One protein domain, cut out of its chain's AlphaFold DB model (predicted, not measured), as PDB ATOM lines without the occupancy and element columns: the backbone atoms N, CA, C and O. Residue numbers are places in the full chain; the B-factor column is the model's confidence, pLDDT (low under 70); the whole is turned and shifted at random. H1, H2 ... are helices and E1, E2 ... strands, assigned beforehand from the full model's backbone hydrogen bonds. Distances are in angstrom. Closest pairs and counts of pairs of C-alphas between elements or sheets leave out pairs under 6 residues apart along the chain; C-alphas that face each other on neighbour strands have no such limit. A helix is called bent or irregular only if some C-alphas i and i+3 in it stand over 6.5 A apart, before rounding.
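This is residues 21 to 95 of the 114 residues of an uncharacterized protein of Actinoplanes derwentensis (UniProt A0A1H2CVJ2). A two-stranded hairpin, E1 and E2, sits in the middle, with H1 on one side and the first half of H3 on the other; short H2 lies off one end. The 75 printed residues run H1, E1, E2, H2, H3, with an antiparallel sheet, class mixed. The whole is compact, radius of gyration of the C-alphas 12.1 A, spanning 31 by 28 by 20 A.

Find E1, residues 50 to 53, and E2, residues 65 to 68. H1, residues 23 to 34, starts at C-alpha (114.036, 98.543, 113.734) and runs 15.3 A; it is irregular, only just, with C-alphas 25 and 28 6.8 A apart. H2 is residues 71 to 75; H3, residues 83 to 95, runs 18.3 A to C-alpha (116.572, 122.687, 123.951).

In the hairpin, N 68 and O 50 are 2.8 A apart, within hydrogen-bond range; the strands' directions differ by 133 degrees. The closest C-alphas of H1 and E2 are Ala 31 and Asp 66, 6.2 A; of E2 and H3, Ile 68 and His 84, 6.1 A. H2 and H3 are close but not clearly touching, at Arg 71 and Gly 85, closest C-alphas 7.3 A. H1 and H3 are apart. Every O i to N i+4 pair is within range in H2 and H3, 5 of 8 in H1.

The farthest C-alphas, Ser 25 and Ala 93, are 33.0 A apart. The printed part has no cut; links H1 to E1 and E1 to E2 are long. No printed residue is under 70 in pLDDT.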
ATOM      1  N   ALA A  21     114.695 100.780 108.713       94.12
ATOM      2  CA  ALA A  21     113.890  99.657 108.225       94.12
ATOM      3  C   ALA A  21     114.096  98.373 109.054       94.12
ATOM      4  O   ALA A  21     113.182  97.562 109.166       94.12
ATOM      5  N   ASN A  22     115.268  98.222 109.679       93.50
ATOM      6  CA  ASN A  22     115.632  97.087 110.523       93.50
ATOM      7  C   ASN A  22     115.267  97.261 112.015       93.50
ATOM      8  O   ASN A  22     115.749  96.514 112.868       93.50
ATOM      9  N   TRP A  23     114.417  98.239 112.351       94.44
ATOM     10  CA  TRP A  23     114.036  98.543 113.734       94.44
ATOM     11  C   TRP A  23     113.461  97.336 114.486       94.44
ATOM     12  O   TRP A  23     113.959  96.964 115.549       94.44
ATOM     13  N   ASP A  24     112.425  96.703 113.930       94.19
ATOM     14  CA  ASP A  24     111.775  95.554 114.567       94.19
ATOM     15  C   ASP A  24     112.503  94.227 114.284       94.19
ATOM     16  O   ASP A  24     112.405  93.308 115.094       94.19
ATOM     17  N   SER A  25     113.242  94.118 113.172       96.00
ATOM     18  CA  SER A  25     113.899  92.870 112.757       96.00
ATOM     19  C   SER A  25     115.277  92.648 113.381       96.00
ATOM     20  O   SER A  25     115.675  91.500 113.551       96.00
ATOM     21  N   GLU A  26     116.009  93.714 113.713       96.75
ATOM     22  CA  GLU A  26     117.400  93.619 114.178       96.75
ATOM     23  C   GLU A  26     117.633  94.409 115.462       96.75
ATOM     24  O   GLU A  26     118.104  93.844 116.449       96.75
ATOM     25  N   LEU A  27     117.264  95.695 115.494       97.19
ATOM     26  CA  LEU A  27     117.605  96.573 116.620       97.19
ATOM     27  C   LEU A  27     116.886  96.169 117.911       97.19
ATOM     28  O   LEU A  27     117.519  96.057 118.960       97.19
ATOM     29  N   LYS A  28     115.582  95.881 117.845       96.50
ATOM     30  CA  LYS A  28     114.822  95.371 118.997       96.50
ATOM     31  C   LYS A  28     115.337  94.031 119.531       96.50
ATOM     32  O   LYS A  28     115.588  93.949 120.735       96.50
ATOM     33  N   PRO A  29     115.519  92.991 118.694       97.81
ATOM     34  CA  PRO A  29     116.126  91.741 119.137       97.81
ATOM     35  C   PRO A  29     117.523  91.927 119.733       97.81
ATOM     36  O   PRO A  29     117.797  91.373 120.794       97.81
ATOM     37  N   ALA A  30     118.382  92.742 119.114       97.88
ATOM     38  CA  ALA A  30     119.723  93.014 119.627       97.88
ATOM     39  C   ALA A  30     119.684  93.720 120.994       97.88
ATOM     40  O   ALA A  30     120.437  93.365 121.902       97.88
ATOM     41  N   ALA A  31     118.764  94.669 121.186       97.62
ATOM     42  CA  ALA A  31     118.593  95.351 122.467       97.62
ATOM     43  C   ALA A  31     118.073  94.398 123.549       97.62
ATOM     44  O   ALA A  31     118.517  94.455 124.695       97.62
ATOM     45  N   HIS A  32     117.162  93.489 123.193       97.81
ATOM     46  CA  HIS A  32     116.719  92.429 124.095       97.81
ATOM     47  C   HIS A  32     117.864  91.471 124.452       97.81
ATOM     48  O   HIS A  32     118.035  91.153 125.619       97.81
ATOM     49  N   GLN A  33     118.697  91.058 123.493       97.94
ATOM     50  CA  GLN A  33     119.853  90.197 123.771       97.94
ATOM     51  C   GLN A  33     120.851  90.855 124.734       97.94
ATOM     52  O   GLN A  33     121.375  90.183 125.619       97.94
ATOM     53  N   ARG A  34     121.098  92.166 124.593       97.56
ATOM     54  CA  ARG A  34     122.002  92.913 125.482       97.56
ATOM     55  C   ARG A  34     121.423  93.118 126.884       97.56
ATOM     56  O   ARG A  34     122.163  93.083 127.861       97.56
ATOM     57  N   ASN A  35     120.118  93.360 126.977       97.69
ATOM     58  CA  ASN A  35     119.410  93.653 128.220       97.69
ATOM     59  C   ASN A  35     118.099  92.842 128.277       97.69
ATOM     60  O   ASN A  35     117.021  93.387 128.030       97.69
ATOM     61  N   PRO A  36     118.165  91.529 128.576       97.56
ATOM     62  CA  PRO A  36     117.020  90.619 128.449       97.56
ATOM     63  C   PRO A  36     115.944  90.828 129.512       97.56
ATOM     64  O   PRO A  36     114.789  90.484 129.286       97.56
ATOM     65  N   GLN A  37     116.308  91.421 130.651       97.12
ATOM     66  CA  GLN A  37     115.378  91.795 131.720       97.12
ATOM     67  C   GLN A  37     114.703  93.150 131.465       97.12
ATOM     68  O   GLN A  37     113.925  93.616 132.298       97.12
ATOM     69  N   HIS A  38     115.045  93.798 130.345       97.56
ATOM     70  CA  HIS A  38     114.552  95.120 129.980       97.56
ATOM     71  C   HIS A  38     114.730  96.136 131.113       97.56
ATOM     72  O   HIS A  38     113.819  96.896 131.448       97.56
ATOM     73  N   ILE A  39     115.909  96.126 131.743       98.06
ATOM     74  CA  ILE A  39     116.238  97.079 132.800       98.06
ATOM     75  C   ILE A  39     116.195  98.484 132.209       98.06
ATOM     76  O   ILE A  39     116.976  98.813 131.319       98.06
ATOM     77  N   CYS A  40     115.291  99.313 132.718       98.00
ATOM     78  CA  CYS A  40     115.123 100.690 132.298       98.00
ATOM     79  C   CYS A  40     116.417 101.473 132.535       98.00
ATOM     80  O   CYS A  40     116.832 101.660 133.681       98.00
ATOM     81  N   HIS A  41     117.024 102.002 131.474       97.50
ATOM     82  CA  HIS A  41     118.305 102.709 131.566       97.50
ATOM     83  C   HIS A  41     118.223 104.043 132.336       97.50
ATOM     84  O   HIS A  41     119.245 104.646 132.654       97.50
ATOM     85  N   TRP A  42     117.011 104.539 132.606       96.44
ATOM     86  CA  TRP A  42     116.783 105.799 133.316       96.44
ATOM     87  C   TRP A  42     116.582 105.610 134.820       96.44
ATOM     88  O   TRP A  42     117.122 106.373 135.617       96.44
ATOM     89  N   CYS A  43     115.783 104.618 135.226       96.44
ATOM     90  CA  CYS A  43     115.432 104.399 136.635       96.44
ATOM     91  C   CYS A  43     116.020 103.114 137.238       96.44
ATOM     92  O   CYS A  43     115.919 102.923 138.449       96.44
ATOM     93  N   GLY A  44     116.607 102.236 136.419       96.75
ATOM     94  CA  GLY A  44     117.257 100.994 136.845       96.75
ATOM     95  C   GLY A  44     116.314  99.846 137.219       96.75
ATOM     96  O   GLY A  44     116.778  98.838 137.742       96.75
ATOM     97  N   ARG A  45     115.000  99.975 136.993       97.12
ATOM     98  CA  ARG A  45     114.003  98.924 137.289       97.12
ATOM     99  C   ARG A  45     113.693  98.073 136.048       97.12
ATOM    100  O   ARG A  45     113.770  98.618 134.949       97.12
ATOM    101  N   PRO A  46     113.339  96.783 136.200       96.88
ATOM    102  CA  PRO A  46     113.023  95.898 135.075       96.88
ATOM    103  C   PRO A  46     111.732  96.293 134.348       96.88
ATOM    104  O   PRO A  46     111.023  97.208 134.774       96.88
ATOM    105  N   ASP A  47     111.428  95.571 133.270       94.81
ATOM    106  CA  ASP A  47     110.155  95.620 132.536       94.81
ATOM    107  C   ASP A  47     109.898  96.918 131.741       94.81
ATOM    108  O   ASP A  47     108.755  97.363 131.597       94.81
ATOM    109  N   GLY A  48     110.955  97.557 131.224       95.88
ATOM    110  CA  GLY A  48     110.835  98.648 130.251       95.88
ATOM    111  C   GLY A  48     110.415  98.137 128.872       95.88
ATOM    112  O   GLY A  48     111.069  97.265 128.320       95.88
ATOM    113  N   ASN A  49     109.350  98.674 128.274       95.62
ATOM    114  CA  ASN A  49     108.811  98.107 127.028       95.62
ATOM    115  C   ASN A  49     109.014  98.991 125.786       95.62
ATOM    116  O   ASN A  49     108.715  98.568 124.666       95.62
ATOM    117  N   ASP A  50     109.528 100.205 125.970       95.31
ATOM    118  CA  ASP A  50     109.883 101.106 124.879       95.31
ATOM    119  C   ASP A  50     111.412 101.146 124.723       95.31
ATOM    120  O   ASP A  50     112.144 101.103 125.708       95.31
ATOM    121  N   LEU A  51     111.898 101.245 123.482       95.75
ATOM    122  CA  LEU A  51     113.299 101.573 123.212       95.75
ATOM    123  C   LEU A  51     113.455 103.079 123.089       95.75
ATOM    124  O   LEU A  51     112.706 103.718 122.345       95.75
ATOM    125  N   ASP A  52     114.467 103.617 123.756       96.12
ATOM    126  CA  ASP A  52     114.822 105.025 123.671       96.12
ATOM    127  C   ASP A  52     116.327 105.222 123.512       96.12
ATOM    128  O   ASP A  52     117.146 104.340 123.775       96.12
ATOM    129  N   HIS A  53     116.678 106.409 123.036       96.19
ATOM    130  CA  HIS A  53     118.051 106.814 122.841       96.19
ATOM    131  C   HIS A  53     118.722 107.151 124.175       96.19
ATOM    132  O   HIS A  53     118.244 108.026 124.897       96.19
ATOM    133  N   LEU A  54     119.884 106.569 124.465       95.56
ATOM    134  CA  LEU A  54     120.715 106.955 125.608       95.56
ATOM    135  C   LEU A  54     121.171 108.414 125.479       95.56
ATOM    136  O   LEU A  54     121.053 109.203 126.417       95.56
ATOM    137  N   GLN A  55     121.639 108.787 124.289       93.88
ATOM    138  CA  GLN A  55     121.954 110.157 123.903       93.88
ATOM    139  C   GLN A  55     120.951 110.636 122.862       93.88
ATOM    140  O   GLN A  55     120.786 110.028 121.804       93.88
ATOM    141  N   ARG A  56     120.297 111.766 123.148       90.81
ATOM    142  CA  ARG A  56     119.317 112.381 122.245       90.81
ATOM    143  C   ARG A  56     119.873 112.557 120.827       90.81
ATOM    144  O   ARG A  56     121.005 112.996 120.647       90.81
ATOM    145  N   GLY A  57     119.038 112.332 119.820       88.88
ATOM    146  CA  GLY A  57     119.436 112.493 118.424       88.88
ATOM    147  C   GLY A  57     118.600 111.632 117.489       88.88
ATOM    148  O   GLY A  57     117.465 111.293 117.811       88.88
ATOM    149  N   ASP A  58     119.178 111.325 116.330       90.38
ATOM    150  CA  ASP A  58     118.635 110.402 115.317       90.38
ATOM    151  C   ASP A  58     119.604 109.214 115.096       90.38
ATOM    152  O   ASP A  58     119.570 108.543 114.067       90.38
ATOM    153  N   ASP A  59     120.519 108.994 116.049       94.25
ATOM    154  CA  ASP A  59     121.489 107.900 116.032       94.25
ATOM    155  C   ASP A  59     120.861 106.634 116.619       94.25
ATOM    156  O   ASP A  59     120.843 106.445 117.834       94.25
ATOM    157  N   HIS A  60     120.364 105.777 115.730       95.38
ATOM    158  CA  HIS A  60     119.682 104.527 116.062       95.38
ATOM    159  C   HIS A  60     120.634 103.318 116.123       95.38
ATOM    160  O   HIS A  60     120.181 102.176 116.030       95.38
ATOM    161  N   ARG A  61     121.954 103.531 116.223       95.56
ATOM    162  CA  ARG A  61     122.895 102.429 116.462       95.56
ATOM    163  C   ARG A  61     122.584 101.762 117.797       95.56
ATOM    164  O   ARG A  61     122.181 102.428 118.750       95.56
ATOM    165  N   ILE A  62     122.789 100.450 117.875       96.69
ATOM    166  CA  ILE A  62     122.389  99.664 119.043       96.69
ATOM    167  C   ILE A  62     123.059 100.155 120.331       96.69
ATOM    168  O   ILE A  62     122.436 100.157 121.389       96.69
ATOM    169  N   GLU A  63     124.289 100.660 120.252       96.69
ATOM    170  CA  GLU A  63     125.035 101.226 121.381       96.69
ATOM    171  C   GLU A  63     124.348 102.453 121.992       96.69
ATOM    172  O   GLU A  63     124.585 102.765 123.155       96.69
ATOM    173  N   ASN A  64     123.496 103.138 121.225       97.50
ATOM    174  CA  ASN A  64     122.752 104.307 121.670       97.50
ATOM    175  C   ASN A  64     121.286 104.001 122.004       97.50
ATOM    176  O   ASN A  64     120.556 104.927 122.327       97.50
ATOM    177  N   LEU A  65     120.831 102.749 121.943       97.62
ATOM    178  CA  LEU A  65     119.443 102.375 122.236       97.62
ATOM    179  C   LEU A  65     119.379 101.477 123.462       97.62
ATOM    180  O   LEU A  65     120.147 100.526 123.535       97.62
ATOM    181  N   ASP A  66     118.457 101.720 124.390       98.06
ATOM    182  CA  ASP A  66     118.156 100.789 125.487       98.06
ATOM    183  C   ASP A  66     116.689 100.891 125.925       98.06
ATOM    184  O   ASP A  66     115.954 101.790 125.508       98.06
ATOM    185  N   TRP A  67     116.254  99.948 126.757       98.25
ATOM    186  CA  TRP A  67     114.892  99.875 127.267       98.25
ATOM    187  C   TRP A  67     114.606 100.992 128.264       98.25
ATOM    188  O   TRP A  67     115.440 101.353 129.098       98.25
ATOM    189  N   ILE A  68     113.389 101.520 128.212       98.44
ATOM    190  CA  ILE A  68     112.888 102.542 129.122       98.44
ATOM    191  C   ILE A  68     111.404 102.309 129.413       98.44
ATOM    192  O   ILE A  68     110.661 101.782 128.584       98.44
ATOM    193  N   HIS A  69     110.950 102.730 130.596       98.31
ATOM    194  CA  HIS A  69     109.520 102.741 130.902       98.31
ATOM    195  C   HIS A  69     108.798 103.839 130.130       98.31
ATOM    196  O   HIS A  69     109.068 105.033 130.307       98.31
ATOM    197  N   GLY A  70     107.851 103.421 129.303       97.00
ATOM    198  CA  GLY A  70     106.976 104.286 128.532       97.00
ATOM    199  C   GLY A  70     105.630 104.554 129.194       97.00
ATOM    200  O   GLY A  70     105.305 104.074 130.282       97.00
ATOM    201  N   ARG A  71     104.764 105.279 128.477       94.75
ATOM    202  CA  ARG A  71     103.380 105.517 128.924       94.75
ATOM    203  C   ARG A  71     102.596 104.211 129.054       94.75
ATOM    204  O   ARG A  71     101.779 104.090 129.963       94.75
ATOM    205  N   ASN A  72     102.842 103.254 128.164       94.25
ATOM    206  CA  ASN A  72     102.152 101.968 128.178       94.25
ATOM    207  C   ASN A  72     102.530 101.121 129.400       94.25
ATOM    208  O   ASN A  72     101.684 100.382 129.891       94.25
ATOM    209  N   ASP A  73     103.747 101.272 129.930       95.94
ATOM    210  CA  ASP A  73     104.171 100.581 131.154       95.94
ATOM    211  C   ASP A  73     103.432 101.108 132.381       95.94
ATOM    212  O   ASP A  73     103.020 100.327 133.236       95.94
ATOM    213  N   VAL A  74     103.164 102.417 132.415       95.75
ATOM    214  CA  VAL A  74     102.317 103.026 133.448       95.75
ATOM    215  C   VAL A  74     100.875 102.547 133.345       95.75
ATOM    216  O   VAL A  74     100.274 102.163 134.344       95.75
ATOM    217  N   LEU A  75     100.310 102.529 132.135       95.69
ATOM    218  CA  LEU A  75      98.929 102.084 131.923       95.69
ATOM    219  C   LEU A  75      98.727 100.596 132.241       95.69
ATOM    220  O   LEU A  75      97.638 100.209 132.653       95.69
ATOM    221  N   ALA A  76      99.764  99.778 132.064       94.81
ATOM    222  CA  ALA A  76      99.744  98.355 132.378       94.81
ATOM    223  C   ALA A  76     100.143  98.032 133.831       94.81
ATOM    224  O   ALA A  76     100.199  96.857 134.186       94.81
ATOM    225  N   GLY A  77     100.454  99.037 134.659       94.62
ATOM    226  CA  GLY A  77     100.871  98.839 136.052       94.62
ATOM    227  C   GLY A  77     102.268  98.228 136.231       94.62
ATOM    228  O   GLY A  77     102.593  97.793 137.330       94.62
ATOM    229  N   ARG A  78     103.101  98.195 135.180       92.31
ATOM    230  CA  ARG A  78     104.492  97.698 135.243       92.31
ATOM    231  C   ARG A  78     105.457  98.716 135.843       92.31
ATOM    232  O   ARG A  78     106.482  98.350 136.404       92.31
ATOM    233  N   SER A  79     105.138 100.000 135.718       95.69
ATOM    234  CA  SER A  79     105.935 101.081 136.289       95.69
ATOM    235  C   SER A  79     105.041 102.194 136.807       95.69
ATOM    236  O   SER A  79     104.039 102.543 136.196       95.69
ATOM    237  N   GLU A  80     105.420 102.801 137.923       95.38
ATOM    238  CA  GLU A  80     104.733 103.982 138.460       95.38
ATOM    239  C   GLU A  80     105.112 105.263 137.695       95.38
ATOM    240  O   GLU A  80     104.444 106.290 137.822       95.38
ATOM    241  N   ARG A  81     106.191 105.225 136.896       93.56
ATOM    242  CA  ARG A  81     106.779 106.400 136.238       93.56
ATOM    243  C   ARG A  81     106.825 106.253 134.725       93.56
ATOM    244  O   ARG A  81     107.233 105.228 134.188       93.56
ATOM    245  N   ASN A  82     106.489 107.338 134.032       96.69
ATOM    246  CA  ASN A  82     106.690 107.460 132.590       96.69
ATOM    247  C   ASN A  82     108.095 108.023 132.318       96.69
ATOM    248  O   ASN A  82     108.235 109.192 131.953       96.69
ATOM    249  N   CYS A  83     109.130 107.205 132.530       98.06
ATOM    250  CA  CYS A  83     110.531 107.623 132.415       98.06
ATOM    251  C   CYS A  83     110.862 108.207 131.035       98.06
ATOM    252  O   CYS A  83     111.526 109.238 130.955       98.06
ATOM    253  N   HIS A  84     110.346 107.609 129.960       97.00
ATOM    254  CA  HIS A  84     110.539 108.116 128.603       97.00
ATOM    255  C   HIS A  84     109.936 109.518 128.423       97.00
ATOM    256  O   HIS A  84     110.577 110.420 127.880       97.00
ATOM    257  N   GLY A  85     108.724 109.739 128.940       95.19
ATOM    258  CA  GLY A  85     108.085 111.056 128.916       95.19
ATOM    259  C   GLY A  85     108.847 112.107 129.727       95.19
ATOM    260  O   GLY A  85     109.026 113.229 129.256       95.19
ATOM    261  N   GLU A  86     109.325 111.745 130.920       96.31
ATOM    262  CA  GLU A  86     110.125 112.631 131.774       96.31
ATOM    263  C   GLU A  86     111.453 113.019 131.109       96.31
ATOM    264  O   GLU A  86     111.780 114.207 131.033       96.31
ATOM    265  N   LYS A  87     112.180 112.038 130.560       95.12
ATOM    266  CA  LYS A  87     113.418 112.255 129.804       95.12
ATOM    267  C   LYS A  87     113.197 113.181 128.616       95.12
ATOM    268  O   LYS A  87     113.873 114.203 128.492       95.12
ATOM    269  N   SER A  88     112.218 112.866 127.770       92.69
ATOM    270  CA  SER A  88     111.912 113.669 126.583       92.69
ATOM    271  C   SER A  88     111.499 115.099 126.955       92.69
ATOM    272  O   SER A  88     111.915 116.065 126.307       92.69
ATOM    273  N   GLY A  89     110.742 115.259 128.046       91.44
ATOM    274  CA  GLY A  89     110.399 116.561 128.614       91.44
ATOM    275  C   GLY A  89     111.633 117.360 129.041       91.44
ATOM    276  O   GLY A  89     111.771 118.525 128.658       91.44
ATOM    277  N   ALA A  90     112.562 116.731 129.765       92.88
ATOM    278  CA  ALA A  90     113.818 117.353 130.185       92.88
ATOM    279  C   ALA A  90     114.683 117.781 128.983       92.88
ATOM    280  O   ALA A  90     115.188 118.906 128.941       92.88
ATOM    281  N   GLU A  91     114.795 116.937 127.955       92.00
ATOM    282  CA  GLU A  91     115.524 117.254 126.720       92.00
ATOM    283  C   GLU A  91     114.886 118.407 125.928       92.00
ATOM    284  O   GLU A  91     115.591 119.239 125.335       92.00
ATOM    285  N   GLY A  92     113.552 118.453 125.898       89.50
ATOM    286  CA  GLY A  92     112.779 119.531 125.290       89.50
ATOM    287  C   GLY A  92     112.989 120.860 126.015       89.50
ATOM    288  O   GLY A  92     113.284 121.869 125.370       89.50
ATOM    289  N   ALA A  93     112.920 120.848 127.348       92.19
ATOM    290  CA  ALA A  93     113.177 122.017 128.186       92.19
ATOM    291  C   ALA A  93     114.611 122.538 128.004       92.19
ATOM    292  O   ALA A  93     114.811 123.737 127.792       92.19
ATOM    293  N   ALA A  94     115.604 121.644 127.987       90.69
ATOM    294  CA  ALA A  94     116.994 122.003 127.724       90.69
ATOM    295  C   ALA A  94     117.173 122.650 126.337       90.69
ATOM    296  O   ALA A  94     117.847 123.674 126.209       90.69
ATOM    297  N   ALA A  95     116.524 122.109 125.297       88.69
ATOM    298  CA  ALA A  95     116.572 122.687 123.951       88.69
ATOM    299  C   ALA A  95     115.902 124.068 123.878       88.69
ATOM    300  O   ALA A  95     116.417 124.972 123.217       88.69
TER     301      ALA A  95